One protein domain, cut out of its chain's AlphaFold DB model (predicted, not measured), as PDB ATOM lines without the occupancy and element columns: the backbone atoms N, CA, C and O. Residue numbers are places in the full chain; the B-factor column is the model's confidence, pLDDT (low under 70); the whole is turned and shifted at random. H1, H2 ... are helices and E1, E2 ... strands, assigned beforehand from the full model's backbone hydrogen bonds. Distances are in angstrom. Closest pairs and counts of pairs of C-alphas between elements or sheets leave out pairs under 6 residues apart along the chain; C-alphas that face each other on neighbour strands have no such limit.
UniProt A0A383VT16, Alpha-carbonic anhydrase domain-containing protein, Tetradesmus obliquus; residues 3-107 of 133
ATOM      1  N   ILE A   3     -11.490 -45.494 -23.359       88.94
ATOM      2  CA  ILE A   3     -12.012 -46.614 -24.147       88.94
ATOM      3  C   ILE A   3     -13.454 -46.836 -23.693       88.94
ATOM      4  O   ILE A   3     -13.689 -47.110 -22.517       88.94
ATOM      5  N   VAL A   4     -14.414 -46.670 -24.602       87.75
ATOM      6  CA  VAL A   4     -15.850 -46.747 -24.300       87.75
ATOM      7  C   VAL A   4     -16.412 -48.056 -24.832       87.75
ATOM      8  O   VAL A   4     -16.341 -48.313 -26.033       87.75
ATOM      9  N   ASN A   5     -17.016 -48.851 -23.950       88.50
ATOM     10  CA  ASN A   5     -17.650 -50.119 -24.294       88.50
ATOM     11  C   ASN A   5     -19.143 -50.081 -23.952       88.50
ATOM     12  O   ASN A   5     -19.545 -49.475 -22.958       88.50
ATOM     13  N   PHE A   6     -19.954 -50.790 -24.741       87.31
ATOM     14  CA  PHE A   6     -21.385 -50.967 -24.494       87.31
ATOM     15  C   PHE A   6     -21.707 -52.439 -24.234       87.31
ATOM     16  O   PHE A   6     -21.330 -53.320 -25.006       87.31
ATOM     17  N   VAL A   7     -22.419 -52.706 -23.141       86.31
ATOM     18  CA  VAL A   7     -22.886 -54.039 -22.753       86.31
ATOM     19  C   VAL A   7     -24.350 -54.182 -23.143       86.31
ATOM     20  O   VAL A   7     -25.213 -53.463 -22.639       86.31
ATOM     21  N   HIS A   8     -24.642 -55.118 -24.039       86.31
ATOM     22  CA  HIS A   8     -26.006 -55.372 -24.494       86.31
ATOM     23  C   HIS A   8     -26.851 -56.074 -23.424       86.31
ATOM     24  O   HIS A   8     -26.347 -56.851 -22.613       86.31
ATOM     25  N   ASN A   9     -28.168 -55.851 -23.474       83.62
ATOM     26  CA  ASN A   9     -29.138 -56.487 -22.574       83.62
ATOM     27  C   ASN A   9     -29.099 -58.028 -22.646       83.62
ATOM     28  O   ASN A   9     -29.297 -58.703 -21.644       83.62
ATOM     29  N   SER A  10     -28.764 -58.598 -23.809       86.38
ATOM     30  CA  SER A  10     -28.563 -60.047 -23.960       86.38
ATOM     31  C   SER A  10     -27.439 -60.598 -23.079       86.38
ATOM     32  O   SER A  10     -27.470 -61.770 -22.724       86.38
ATOM     33  N   THR A  11     -26.449 -59.766 -22.747       86.50
ATOM     34  CA  THR A  11     -25.299 -60.140 -21.917       86.50
ATOM     35  C   THR A  11     -25.547 -59.833 -20.444       86.50
ATOM     36  O   THR A  11     -25.165 -60.622 -19.585       86.50
ATOM     37  N   LEU A  12     -26.184 -58.697 -20.143       82.12
ATOM     38  CA  LEU A  12     -26.503 -58.290 -18.777       82.12
ATOM     39  C   LEU A  12     -27.973 -57.846 -18.678       82.12
ATOM     40  O   LEU A  12     -28.292 -56.707 -19.048       82.12
ATOM     41  N   PRO A  13     -28.856 -58.719 -18.150       79.31
ATOM     42  CA  PRO A  13     -30.250 -58.385 -17.892       79.31
ATOM     43  C   PRO A  13     -30.329 -57.212 -16.910       79.31
ATOM     44  O   PRO A  13     -29.960 -57.334 -15.744       79.31
ATOM     45  N   GLY A  14     -30.754 -56.050 -17.399       80.19
ATOM     46  CA  GLY A  14     -30.731 -54.790 -16.643       80.19
ATOM     47  C   GLY A  14     -30.262 -53.598 -17.476       80.19
ATOM     48  O   GLY A  14     -30.597 -52.455 -17.165       80.19
ATOM     49  N   CYS A  15     -29.564 -53.853 -18.582       80.81
ATOM     50  CA  CYS A  15     -29.278 -52.823 -19.569       80.81
ATOM     51  C   CYS A  15     -30.504 -52.543 -20.450       80.81
ATOM     52  O   CYS A  15     -31.187 -53.460 -20.898       80.81
ATOM     53  N   GLY A  16     -30.789 -51.264 -20.719       78.62
ATOM     54  CA  GLY A  16     -31.848 -50.867 -21.651       78.62
ATOM     55  C   GLY A  16     -31.544 -51.269 -23.100       78.62
ATOM     56  O   GLY A  16     -30.482 -51.813 -23.400       78.62
ATOM     57  N   ALA A  17     -32.452 -50.946 -24.027       78.44
ATOM     58  CA  ALA A  17     -32.289 -51.256 -25.455       78.44
ATOM     59  C   ALA A  17     -30.979 -50.705 -26.060       78.44
ATOM     60  O   ALA A  17     -30.420 -51.320 -26.961       78.44
ATOM     61  N   GLY A  18     -30.465 -49.587 -25.529       74.75
ATOM     62  CA  GLY A  18     -29.186 -48.988 -25.934       74.75
ATOM     63  C   GLY A  18     -27.927 -49.626 -25.330       74.75
ATOM     64  O   GLY A  18     -26.831 -49.233 -25.705       74.75
ATOM     65  N   GLY A  19     -28.060 -50.600 -24.419       83.56
ATOM     66  CA  GLY A  19     -26.933 -51.231 -23.718       83.56
ATOM     67  C   GLY A  19     -26.279 -50.328 -22.664       83.56
ATOM     68  O   GLY A  19     -26.347 -49.114 -22.774       83.56
ATOM     69  N   CYS A  20     -25.675 -50.884 -21.613       82.69
ATOM     70  CA  CYS A  20     -25.004 -50.088 -20.577       82.69
ATOM     71  C   CYS A  20     -23.616 -49.638 -21.030       82.69
ATOM     72  O   CYS A  20     -22.845 -50.460 -21.517       82.69
ATOM     73  N   ALA A  21     -23.261 -48.374 -20.806       83.75
ATOM     74  CA  ALA A  21     -21.918 -47.883 -21.086       83.75
ATOM     75  C   ALA A  21     -20.950 -48.171 -19.926       83.75
ATOM     76  O   ALA A  21     -21.283 -48.005 -18.752       83.75
ATOM     77  N   THR A  22     -19.718 -48.536 -20.261       85.50
ATOM     78  CA  THR A  22     -18.577 -48.561 -19.342       85.50
ATOM     79  C   THR A  22     -17.378 -47.901 -20.009       85.50
ATOM     80  O   THR A  22     -17.199 -48.001 -21.223       85.50
ATOM     81  N   VAL A  23     -16.585 -47.178 -19.223       85.25
ATOM     82  CA  VAL A  23     -15.443 -46.408 -19.716       85.25
ATOM     83  C   VAL A  23     -14.191 -46.823 -18.962       85.25
ATOM     84  O   VAL A  23     -14.155 -46.767 -17.734       85.25
ATOM     85  N   VAL A  24     -13.149 -47.190 -19.702       87.94
ATOM     86  CA  VAL A  24     -11.806 -47.407 -19.157       87.94
ATOM     87  C   VAL A  24     -10.950 -46.181 -19.449       87.94
ATOM     88  O   VAL A  24     -10.704 -45.836 -20.608       87.94
ATOM     89  N   GLY A  25     -10.513 -45.510 -18.390       87.19
ATOM     90  CA  GLY A  25      -9.582 -44.395 -18.426       87.19
ATOM     91  C   GLY A  25      -8.143 -44.871 -18.272       87.19
ATOM     92  O   GLY A  25      -7.797 -45.505 -17.276       87.19
ATOM     93  N   ILE A  26      -7.306 -44.532 -19.250       85.88
ATOM     94  CA  ILE A  26      -5.856 -44.743 -19.207       85.88
ATOM     95  C   ILE A  26      -5.180 -43.380 -19.092       85.88
ATOM     96  O   ILE A  26      -5.380 -42.508 -19.952       85.88
ATOM     97  N   LEU A  27      -4.413 -43.199 -18.020       83.88
ATOM     98  CA  LEU A  27      -3.615 -42.001 -17.779       83.88
ATOM     99  C   LEU A  27      -2.247 -42.132 -18.460       83.88
ATOM    100  O   LEU A  27      -1.684 -43.222 -18.533       83.88
ATOM    101  N   PHE A  28      -1.725 -41.012 -18.956       80.69
ATOM    102  CA  PHE A  28      -0.389 -40.922 -19.542       80.69
ATOM    103  C   PHE A  28       0.448 -39.972 -18.697       80.69
ATOM    104  O   PHE A  28      -0.040 -38.922 -18.283       80.69
ATOM    105  N   GLU A  29       1.701 -40.341 -18.475       78.56
ATOM    106  CA  GLU A  29       2.702 -39.486 -17.846       78.56
ATOM    107  C   GLU A  29       3.564 -38.842 -18.930       78.56
ATOM    108  O   GLU A  29       3.753 -39.406 -20.013       78.56
ATOM    109  N   LEU A  30       4.090 -37.657 -18.633       79.38
ATOM    110  CA  LEU A  30       5.127 -37.055 -19.459       79.38
ATOM    111  C   LEU A  30       6.403 -37.881 -19.294       79.38
ATOM    112  O   LEU A  30       6.823 -38.164 -18.176       79.38
ATOM    113  N   ALA A  31       7.005 -38.273 -20.410       73.88
ATOM    114  CA  ALA A  31       8.314 -38.900 -20.402       73.88
ATOM    115  C   ALA A  31       9.403 -37.826 -20.510       73.88
ATOM    116  O   ALA A  31       9.291 -36.930 -21.344       73.88
ATOM    117  N   GLU A  32      10.444 -37.936 -19.684       71.50
ATOM    118  CA  GLU A  32      11.629 -37.064 -19.746       71.50
ATOM    119  C   GLU A  32      12.607 -37.487 -20.860       71.50
ATOM    120  O   GLU A  32      13.340 -36.655 -21.388       71.50
ATOM    121  N   ASP A  33      12.546 -38.754 -21.282       67.00
ATOM    122  CA  ASP A  33      13.283 -39.308 -22.423       67.00
ATOM    123  C   ASP A  33      12.384 -39.414 -23.677       67.00
ATOM    124  O   ASP A  33      11.155 -39.328 -23.587       67.00
ATOM    125  N   ASP A  34      12.964 -39.767 -24.836       59.88
ATOM    126  CA  ASP A  34      12.267 -40.125 -26.095       59.88
ATOM    127  C   ASP A  34      11.280 -41.319 -25.968       59.88
ATOM    128  O   ASP A  34      10.883 -41.941 -26.954       59.88
ATOM    129  N   ALA A  35      10.829 -41.703 -24.772       56.00
ATOM    130  CA  ALA A  35       9.774 -42.695 -24.594       56.00
ATOM    131  C   ALA A  35       8.432 -42.245 -25.210       56.00
ATOM    132  O   ALA A  35       7.653 -43.104 -25.629       56.00
ATOM    133  N   ALA A  36       8.203 -40.936 -25.383       52.72
ATOM    134  CA  ALA A  36       7.108 -40.421 -26.216       52.72
ATOM    135  C   ALA A  36       7.229 -40.881 -27.689       52.72
ATOM    136  O   ALA A  36       6.225 -41.189 -28.329       52.72
ATOM    137  N   VAL A  37       8.455 -41.053 -28.202       55.31
ATOM    138  CA  VAL A  37       8.742 -41.592 -29.547       55.31
ATOM    139  C   VAL A  37       8.451 -43.102 -29.633       55.31
ATOM    140  O   VAL A  37       8.242 -43.633 -30.724       55.31
ATOM    141  N   LYS A  38       8.365 -43.822 -28.503       63.94
ATOM    142  CA  LYS A  38       8.191 -45.288 -28.484       63.94
ATOM    143  C   LYS A  38       6.745 -45.773 -28.471       63.94
ATOM    144  O   LYS A  38       6.521 -46.928 -28.831       63.94
ATOM    145  N   ASN A  39       5.763 -44.958 -28.074       78.00
ATOM    146  CA  ASN A  39       4.376 -45.432 -28.057       78.00
ATOM    147  C   ASN A  39       3.802 -45.466 -29.484       78.00
ATOM    148  O   ASN A  39       3.247 -44.487 -29.986       78.00
ATOM    149  N   ARG A  40       3.951 -46.620 -30.146       85.44
ATOM    150  CA  ARG A  40       3.509 -46.847 -31.529       85.44
ATOM    151  C   ARG A  40       2.020 -46.573 -31.708       85.44
ATOM    152  O   ARG A  40       1.638 -45.997 -32.727       85.44
ATOM    153  N   PHE A  41       1.197 -46.951 -30.732       88.69
ATOM    154  CA  PHE A  41      -0.243 -46.724 -30.766       88.69
ATOM    155  C   PHE A  41      -0.564 -45.228 -30.857       88.69
ATOM    156  O   PHE A  41      -1.230 -44.798 -31.799       88.69
ATOM    157  N   ILE A  42      -0.034 -44.420 -29.932       87.56
ATOM    158  CA  ILE A  42      -0.275 -42.970 -29.902       87.56
ATOM    159  C   ILE A  42       0.275 -42.296 -31.158       87.56
ATOM    160  O   ILE A  42      -0.435 -41.505 -31.772       87.56
ATOM    161  N   ASN A  43       1.481 -42.665 -31.593       87.94
ATOM    162  CA  ASN A  43       2.080 -42.096 -32.801       87.94
ATOM    163  C   ASN A  43       1.252 -42.399 -34.055       87.94
ATOM    164  O   ASN A  43       1.030 -41.510 -34.874       87.94
ATOM    165  N   THR A  44       0.733 -43.623 -34.181       90.12
ATOM    166  CA  THR A  44      -0.137 -44.006 -35.303       90.12
ATOM    167  C   THR A  44      -1.425 -43.185 -35.291       90.12
ATOM    168  O   THR A  44      -1.777 -42.589 -36.309       90.12
ATOM    169  N   VAL A  45      -2.091 -43.082 -34.135       90.06
ATOM    170  CA  VAL A  45      -3.338 -42.311 -33.998       90.06
ATOM    171  C   VAL A  45      -3.107 -40.821 -34.263       90.06
ATOM    172  O   VAL A  45      -3.857 -40.219 -35.024       90.06
ATOM    173  N   PHE A  46      -2.067 -40.222 -33.679       89.62
ATOM    174  CA  PHE A  46      -1.777 -38.793 -33.834       89.62
ATOM    175  C   PHE A  46      -1.350 -38.439 -35.260       89.62
ATOM    176  O   PHE A  46      -1.770 -37.405 -35.768       89.62
ATOM    177  N   SER A  47      -0.591 -39.308 -35.938       89.81
ATOM    178  CA  SER A  47      -0.185 -39.079 -37.334       89.81
ATOM    179  C   SER A  47      -1.357 -39.060 -38.321       89.81
ATOM    180  O   SER A  47      -1.278 -38.406 -39.357       89.81
ATOM    181  N   ALA A  48      -2.444 -39.761 -37.995       90.75
ATOM    182  CA  ALA A  48      -3.657 -39.797 -38.802       90.75
ATOM    183  C   ALA A  48      -4.696 -38.751 -38.364       90.75
ATOM    184  O   ALA A  48      -5.738 -38.630 -39.004       90.75
ATOM    185  N   MET A  49      -4.467 -38.025 -37.265       90.12
ATOM    186  CA  MET A  49      -5.449 -37.096 -36.714       90.12
ATOM    187  C   MET A  49      -5.486 -35.793 -37.521       90.12
ATOM    188  O   MET A  49      -4.462 -35.157 -37.759       90.12
ATOM    189  N   SER A  50      -6.688 -35.368 -37.909       90.56
ATOM    190  CA  SER A  50      -6.909 -34.070 -38.554       90.56
ATOM    191  C   SER A  50      -6.779 -32.927 -37.547       90.56
ATOM    192  O   SER A  50      -7.299 -33.010 -36.436       90.56
ATOM    193  N   SER A  51      -6.157 -31.821 -37.960       91.62
ATOM    194  CA  SER A  51      -6.170 -30.556 -37.207       91.62
ATOM    195  C   SER A  51      -7.453 -29.738 -37.418       91.62
ATOM    196  O   SER A  51      -7.642 -28.719 -36.761       91.62
ATOM    197  N   PHE A  52      -8.325 -30.162 -38.338       90.12
ATOM    198  CA  PHE A  52      -9.619 -29.536 -38.610       90.12
ATOM    199  C   PHE A  52     -10.746 -30.231 -37.848       90.12
ATOM    200  O   PHE A  52     -10.829 -31.463 -37.831       90.12
ATOM    201  N   GLU A  53     -11.647 -29.428 -37.287       89.12
ATOM    202  CA  GLU A  53     -12.874 -29.902 -36.650       89.12
ATOM    203  C   GLU A  53     -13.836 -30.538 -37.665       89.12
ATOM    204  O   GLU A  53     -13.862 -30.173 -38.839       89.12
ATOM    205  N   ASN A  54     -14.666 -31.472 -37.187       86.69
ATOM    206  CA  ASN A  54     -15.712 -32.140 -37.974       86.69
ATOM    207  C   ASN A  54     -15.204 -32.889 -39.226       86.69
ATOM    208  O   ASN A  54     -15.940 -33.085 -40.193       86.69
ATOM    209  N   VAL A  55     -13.944 -33.331 -39.210       90.00
ATOM    210  CA  VAL A  55     -13.353 -34.157 -40.267       90.00
ATOM    211  C   VAL A  55     -12.992 -35.521 -39.696       90.00
ATOM    212  O   VAL A  55     -12.285 -35.628 -38.697       90.00
ATOM    213  N   THR A  56     -13.450 -36.581 -40.362       88.81
ATOM    214  CA  THR A  56     -13.004 -37.947 -40.071       88.81
ATOM    215  C   THR A  56     -11.809 -38.272 -40.951       88.81
ATOM    216  O   THR A  56     -11.899 -38.190 -42.174       88.81
ATOM    217  N   SER A  57     -10.694 -38.646 -40.331       89.06
ATOM    218  CA  SER A  57      -9.519 -39.154 -41.036       89.06
ATOM    219  C   SER A  57      -9.436 -40.661 -40.861       89.06
ATOM    220  O   SER A  57      -9.638 -41.182 -39.764       89.06
ATOM    221  N   LEU A  58      -9.179 -41.362 -41.960       89.50
ATOM    222  CA  LEU A  58      -8.949 -42.798 -41.929       89.50
ATOM    223  C   LEU A  58      -7.491 -43.067 -41.573       89.50
ATOM    224  O   LEU A  58      -6.596 -42.307 -41.945       89.50
ATOM    225  N   LEU A  59      -7.255 -44.173 -40.873       89.75
ATOM    226  CA  LEU A  59      -5.898 -44.653 -40.658       89.75
ATOM    227  C   LEU A  59      -5.246 -45.015 -42.006       89.75
ATOM    228  O   LEU A  59      -5.945 -45.470 -42.918       89.75
ATOM    229  N   PRO A  60      -3.916 -44.863 -42.136       86.12
ATOM    230  CA  PRO A  60      -3.187 -45.317 -43.313       86.12
ATOM    231  C   PRO A  60      -3.421 -46.805 -43.599       86.12
ATOM    232  O   PRO A  60      -3.579 -47.615 -42.682       86.12
ATOM    233  N   ASN A  61      -3.381 -47.187 -44.877       87.31
ATOM    234  CA  ASN A  61      -3.491 -48.591 -45.274       87.31
ATOM    235  C   ASN A  61      -2.403 -49.433 -44.590       87.31
ATOM    236  O   ASN A  61      -1.217 -49.129 -44.694       87.31
ATOM    237  N   GLY A  62      -2.816 -50.503 -43.907       86.56
ATOM    238  CA  GLY A  62      -1.909 -51.393 -43.176       86.56
ATOM    239  C   GLY A  62      -1.507 -50.905 -41.781       86.56
ATOM    240  O   GLY A  62      -0.704 -51.571 -41.130       86.56
ATOM    241  N   ALA A  63      -2.055 -49.787 -41.293       88.31
ATOM    242  CA  ALA A  63      -1.880 -49.386 -39.902       88.31
ATOM    243  C   ALA A  63      -2.490 -50.436 -38.957       88.31
ATOM    244  O   ALA A  63      -3.642 -50.844 -39.117       88.31
ATOM    245  N   VAL A  64      -1.717 -50.850 -37.951       88.00
ATOM    246  CA  VAL A  64      -2.149 -51.791 -36.910       88.00
ATOM    247  C   VAL A  64      -2.169 -51.056 -35.579       88.00
ATOM    248  O   VAL A  64      -1.157 -50.498 -35.161       88.00
ATOM    249  N   LEU A  65      -3.324 -51.070 -34.916       90.38
ATOM    250  CA  LEU A  65      -3.479 -50.574 -33.554       90.38
ATOM    251  C   LEU A  65      -3.523 -51.763 -32.596       90.38
ATOM    252  O   LEU A  65      -4.510 -52.496 -32.564       90.38
ATOM    253  N   ASP A  66      -2.460 -51.944 -31.813       88.56
ATOM    254  CA  ASP A  66      -2.442 -52.912 -30.720       88.56
ATOM    255  C   ASP A  66      -2.776 -52.205 -29.403       88.56
ATOM    256  O   ASP A  66      -2.031 -51.353 -28.922       88.56
ATOM    257  N   PHE A  67      -3.908 -52.556 -28.794       85.44
ATOM    258  CA  PHE A  67      -4.301 -51.988 -27.504       85.44
ATOM    259  C   PHE A  67      -3.377 -52.426 -26.357       85.44
ATOM    260  O   PHE A  67      -3.361 -51.780 -25.309       85.44
ATOM    261  N   ASN A  68      -2.571 -53.475 -26.528       85.62
ATOM    262  CA  ASN A  68      -1.556 -53.836 -25.541       85.62
ATOM    263  C   ASN A  68      -0.413 -52.812 -25.469       85.62
ATOM    264  O   ASN A  68       0.200 -52.695 -24.413       85.62
ATOM    265  N   ASP A  69      -0.185 -52.014 -26.520       84.31
ATOM    266  CA  ASP A  69       0.832 -50.947 -26.530       84.31
ATOM    267  C   ASP A  69       0.440 -49.735 -25.662       84.31
ATOM    268  O   ASP A  69       1.267 -48.866 -25.365       84.31
ATOM    269  N   VAL A  70      -0.835 -49.641 -25.275       84.50
ATOM    270  CA  VAL A  70      -1.373 -48.526 -24.482       84.50
ATOM    271  C   VAL A  70      -1.872 -48.957 -23.107       84.50
ATOM    272  O   VAL A  70      -1.967 -48.135 -22.197       84.50
ATOM    273  N   LEU A  71      -2.159 -50.244 -22.921       85.38
ATOM    274  CA  LEU A  71      -2.513 -50.781 -21.615       85.38
ATOM    275  C   LEU A  71      -1.258 -50.904 -20.737       85.38
ATOM    276  O   LEU A  71      -0.261 -51.487 -21.162       85.38
ATOM    277  N   PRO A  72      -1.285 -50.395 -19.495       82.00
ATOM    278  CA  PRO A  72      -0.175 -50.584 -18.573       82.00
ATOM    279  C   PRO A  72      -0.026 -52.063 -18.176       82.00
ATOM    280  O   PRO A  72      -0.982 -52.842 -18.195       82.00
ATOM    281  N   ALA A  73       1.201 -52.445 -17.807       81.94
ATOM    282  CA  ALA A  73       1.502 -53.793 -17.325       81.94
ATOM    283  C   ALA A  73       0.780 -54.101 -16.002       81.94
ATOM    284  O   ALA A  73       0.207 -55.179 -15.852       81.94
ATOM    285  N   ASP A  74       0.770 -53.136 -15.075       81.12
ATOM    286  CA  ASP A  74      -0.112 -53.167 -13.911       81.12
ATOM    287  C   ASP A  74      -1.512 -52.718 -14.331       81.12
ATOM    288  O   ASP A  74      -1.688 -51.644 -14.903       81.12
ATOM    289  N   ARG A  75      -2.500 -53.563 -14.051       83.69
ATOM    290  CA  ARG A  75      -3.907 -53.337 -14.385       83.69
ATOM    291  C   ARG A  75      -4.734 -53.029 -13.145       83.69
ATOM    292  O   ARG A  75      -5.949 -53.178 -13.198       83.69
ATOM    293  N   SER A  76      -4.106 -52.642 -12.037       83.69
ATOM    294  CA  SER A  76      -4.806 -52.138 -10.863       83.69
ATOM    295  C   SER A  76      -5.637 -50.902 -11.231       83.69
ATOM    296  O   SER A  76      -5.194 -49.999 -11.944       83.69
ATOM    297  N   TYR A  77      -6.900 -50.884 -10.806       81.50
ATOM    298  CA  TYR A  77      -7.839 -49.833 -11.185       81.50
ATOM    299  C   TYR A  77      -8.733 -49.413 -10.024       81.50
ATOM    300  O   TYR A  77      -9.023 -50.192  -9.115       81.50
ATOM    301  N   VAL A  78      -9.214 -48.174 -10.095       80.88
ATOM    302  CA  VAL A  78     -10.303 -47.665  -9.254       80.88
ATOM    303  C   VAL A  78     -11.564 -47.603 -10.101       80.88
ATOM    304  O   VAL A  78     -11.521 -47.108 -11.225       80.88
ATOM    305  N   THR A  79     -12.683 -48.093  -9.568       81.25
ATOM    306  CA  THR A  79     -13.983 -48.056 -10.249       81.25
ATOM    307  C   THR A  79     -15.003 -47.251  -9.460       81.25
ATOM    308  O   THR A  79     -15.070 -47.351  -8.235       81.25
ATOM    309  N   TYR A  80     -15.827 -46.481 -10.164       78.31
ATOM    310  CA  TYR A  80     -16.952 -45.760  -9.576       78.31
ATOM    311  C   TYR A  80     -18.099 -45.605 -10.583       78.31
ATOM    312  O   TYR A  80     -17.906 -45.672 -11.799       78.31
ATOM    313  N   SER A  81     -19.311 -45.407 -10.067       80.38
ATOM    314  CA  SER A  81     -20.482 -45.067 -10.879       80.38
ATOM    315  C   SER A  81     -20.452 -43.578 -11.222       80.38
ATOM    316  O   SER A  81     -20.419 -42.740 -10.321       80.38
ATOM    317  N   GLY A  82     -20.491 -43.243 -12.511       75.06
ATOM    318  CA  GLY A  82     -20.394 -41.873 -13.015       75.06
ATOM    319  C   GLY A  82     -21.292 -41.588 -14.222       75.06
ATOM    320  O   GLY A  82     -22.269 -42.296 -14.486       75.06
ATOM    321  N   SER A  83     -20.956 -40.518 -14.946       74.56
ATOM    322  CA  SER A  83     -21.645 -40.052 -16.155       74.56
ATOM    323  C   SER A  83     -20.664 -39.854 -17.310       74.56
ATOM    324  O   SER A  83     -19.459 -39.733 -17.097       74.56
ATOM    325  N   LEU A  84     -21.188 -39.758 -18.536       77.12
ATOM    326  CA  LEU A  84     -20.397 -39.304 -19.679       77.12
ATOM    327  C   LEU A  84     -19.908 -37.870 -19.455       77.12
ATOM    328  O   LEU A  84     -20.608 -37.047 -18.860       77.12
ATOM    329  N   THR A  85     -18.713 -37.583 -19.958       72.69
ATOM    330  CA  THR A  85     -18.030 -36.300 -19.771       72.69
ATOM    331  C   THR A  85     -18.259 -35.317 -20.920       72.69
ATOM    332  O   THR A  85     -17.672 -34.246 -20.941       72.69
ATOM    333  N   THR A  86     -19.120 -35.654 -21.883       69.94
ATOM    334  CA  THR A  86     -19.504 -34.778 -22.997       69.94
ATOM    335  C   THR A  86     -21.024 -34.678 -23.106       69.94
ATOM    336  O   THR A  86     -21.716 -35.666 -22.840       69.94
ATOM    337  N   PRO A  87     -21.571 -33.521 -23.526       65.56
ATOM    338  CA  PRO A  87     -22.975 -33.395 -23.886       65.56
ATOM    339  C   PRO A  87     -23.445 -34.472 -24.882       65.56
ATOM    340  O   PRO A  87     -22.686 -34.820 -25.786       65.56
ATOM    341  N   PRO A  88     -24.688 -34.971 -24.764       55.72
ATOM    342  CA  PRO A  88     -25.623 -34.731 -23.670       55.72
ATOM    343  C   PRO A  88     -25.126 -35.489 -22.432       55.72
ATOM    344  O   PRO A  88     -25.215 -36.713 -22.414       55.72
ATOM    345  N   CYS A  89     -24.595 -34.793 -21.409       54.16
ATOM    346  CA  CYS A  89     -24.174 -35.426 -20.157       54.16
ATOM    347  C   CYS A  89     -25.439 -36.118 -19.667       54.16
ATOM    348  O   CYS A  89     -26.367 -35.397 -19.313       54.16
ATOM    349  N   THR A  90     -25.561 -37.445 -19.796       51.53
ATOM    350  CA  THR A  90     -26.850 -38.155 -19.767       51.53
ATOM    351  C   THR A  90     -27.554 -37.916 -18.435       51.53
ATOM    352  O   THR A  90     -27.379 -38.622 -17.451       51.53
ATOM    353  N   GLY A  91     -28.340 -36.847 -18.464       44.78
ATOM    354  CA  GLY A  91     -28.984 -36.096 -17.397       44.78
ATOM    355  C   GLY A  91     -30.118 -35.272 -18.023       44.78
ATOM    356  O   GLY A  91     -30.318 -34.113 -17.698       44.78
ATOM    357  N   LYS A  92     -30.829 -35.950 -18.940       36.06
ATOM    358  CA  LYS A  92     -32.194 -35.766 -19.464       36.06
ATOM    359  C   LYS A  92     -32.528 -34.547 -20.340       36.06
ATOM    360  O   LYS A  92     -32.684 -33.438 -19.856       36.06
ATOM    361  N   GLN A  93     -32.979 -34.860 -21.560       36.84
ATOM    362  CA  GLN A  93     -34.416 -34.854 -21.876       36.84
ATOM    363  C   GLN A  93     -34.723 -35.950 -22.918       36.84
ATOM    364  O   GLN A  93     -34.128 -35.980 -23.985       36.84
ATOM    365  N   HIS A  94     -35.649 -36.856 -22.569       39.50
ATOM    366  CA  HIS A  94     -36.284 -37.858 -23.447       39.50
ATOM    367  C   HIS A  94     -35.594 -39.209 -23.764       39.50
ATOM    368  O   HIS A  94     -35.848 -39.773 -24.818       39.50
ATOM    369  N   LEU A  95     -34.829 -39.816 -22.844       39.72
ATOM    370  CA  LEU A  95     -34.505 -41.260 -22.902       39.72
ATOM    371  C   LEU A  95     -34.636 -41.899 -21.502       39.72
ATOM    372  O   LEU A  95     -34.317 -41.238 -20.503       39.72
ATOM    373  N   PRO A  96     -35.163 -43.135 -21.391       38.81
ATOM    374  CA  PRO A  96     -35.435 -43.766 -20.111       38.81
ATOM    375  C   PRO A  96     -34.127 -44.181 -19.435       38.81
ATOM    376  O   PRO A  96     -33.204 -44.652 -20.089       38.81
ATOM    377  N   SER A  97     -34.123 -44.056 -18.108       41.88
ATOM    378  CA  SER A  97     -33.165 -44.677 -17.189       41.88
ATOM    379  C   SER A  97     -31.753 -44.092 -17.216       41.88
ATOM    380  O   SER A  97     -31.035 -44.138 -18.204       41.88
ATOM    381  N   ILE A  98     -31.341 -43.573 -16.062       45.69
ATOM    382  CA  ILE A  98     -29.948 -43.264 -15.745       45.69
ATOM    383  C   ILE A  98     -29.141 -44.529 -16.017       45.69
ATOM    384  O   ILE A  98     -29.243 -45.511 -15.287       45.69
ATOM    385  N   GLN A  99     -28.392 -44.525 -17.108       52.22
ATOM    386  CA  GLN A  99     -27.481 -45.602 -17.411       52.22
ATOM    387  C   GLN A  99     -26.246 -45.330 -16.567       52.22
ATOM    388  O   GLN A  99     -25.456 -44.451 -16.896       52.22
ATOM    389  N   SER A 100     -26.159 -45.981 -15.408       56.00
ATOM    390  CA  SER A 100     -24.964 -45.915 -14.572       56.00
ATOM    391  C   SER A 100     -23.763 -46.258 -15.446       56.00
ATOM    392  O   SER A 100     -23.671 -47.375 -15.954       56.00
ATOM    393  N   VAL A 101     -22.884 -45.282 -15.668       61.00
ATOM    394  CA  VAL A 101     -21.650 -45.510 -16.413       61.00
ATOM    395  C   VAL A 101     -20.612 -45.956 -15.405       61.00
ATOM    396  O   VAL A 101     -20.277 -45.203 -14.493       61.00
ATOM    397  N   TYR A 102     -20.107 -47.175 -15.545       62.94
ATOM    398  CA  TYR A 102     -18.984 -47.619 -14.728       62.94
ATOM    399  C   TYR A 102     -17.696 -47.085 -15.334       62.94
ATOM    400  O   TYR A 102     -17.340 -47.460 -16.456       62.94
ATOM    401  N   VAL A 103     -17.022 -46.206 -14.596       67.25
ATOM    402  CA  VAL A 103     -15.734 -45.633 -14.984       67.25
ATOM    403  C   VAL A 103     -14.648 -46.351 -14.200       67.25
ATOM    404  O   VAL A 103     -14.651 -46.318 -12.972       67.25
ATOM    405  N   SER A 104     -13.736 -47.008 -14.911       71.00
ATOM    406  CA  SER A 104     -12.546 -47.640 -14.341       71.00
ATOM    407  C   SER A 104     -11.314 -46.855 -14.764       71.00
ATOM    408  O   SER A 104     -11.065 -46.719 -15.958       71.00
ATOM    409  N   VAL A 105     -10.542 -46.343 -13.812       69.19
ATOM    410  CA  VAL A 105      -9.277 -45.650 -14.094       69.19
ATOM    411  C   VAL A 105      -8.135 -46.568 -13.715       69.19
ATOM    412  O   VAL A 105      -8.022 -46.956 -12.552       69.19
ATOM    413  N   ILE A 106      -7.314 -46.919 -14.701       69.81
ATOM    414  CA  ILE A 106      -6.105 -47.702 -14.474       69.81
ATOM    415  C   ILE A 106      -5.003 -46.721 -14.086       69.81
ATOM    416  O   ILE A 106      -4.590 -45.885 -14.895       69.81
ATOM    417  N   ASN A 107      -4.562 -46.809 -12.837       57.22
ATOM    418  CA  ASN A 107      -3.424 -46.046 -12.350       57.22
ATOM    419  C   ASN A 107      -2.155 -46.864 -12.600       57.22
ATOM    420  O   ASN A 107      -2.134 -48.074 -12.389       57.22
TER     421      ASN A 107
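What this domain is: This is residues 3 to 107 of the 133 residues of the protein "Alpha-carbonic anhydrase domain-containing protein" of Tetradesmus obliquus (UniProt A0A383VT16). This model has little regular structure: a strongly twisted wall of four strands with long loops, and H1 and H2 off the sheet, beyond one end of its strands. The 105 printed residues include E1, E2, H1, H2, E3, E4 in chain order, 36 residues in a mixed class; the mixed sheet runs E1 E2 E4 E3. It is loose, radius of gyration of the C-alphas 17.1 A, spanning 47 by 35 by 24 A.

How they stand to each other: Start at E1, residues 3 to 7, in an antiparallel hairpin with E2, residues 20 to 26; N 5 and O 22 are 2.9 A apart. E2 is parallel to E4, residues 101 to 106, at 19 degrees; N 25 and O 104 are 2.8 A apart. E4 forms an antiparallel hairpin with E3, residues 77 to 82; N 80 and O 103 are 3.0 A apart. H1, residues 35 to 38, too short for an O i to N i+4 pair, is close but not clearly touching H2, residues 40 to 47, where every such pair is within hydrogen-bond range; their closest C-alphas, Val 37 and Asn 43, are 7.4 A apart.

Where its parts are: Find C-alpha 3 at (-12.012, -46.614, -24.147), where E1 begins; E2 spans 19.9 A, and E4 ends at C-alpha 106 (-6.105, -47.702, -14.474).

The domain as a whole: The printed part has no cut; links E1 to E2, H2 to E3 and E3 to E4 are long. Look for pLDDT under 70 at residues 33 to 38, 86 to 103 and 105 to 107.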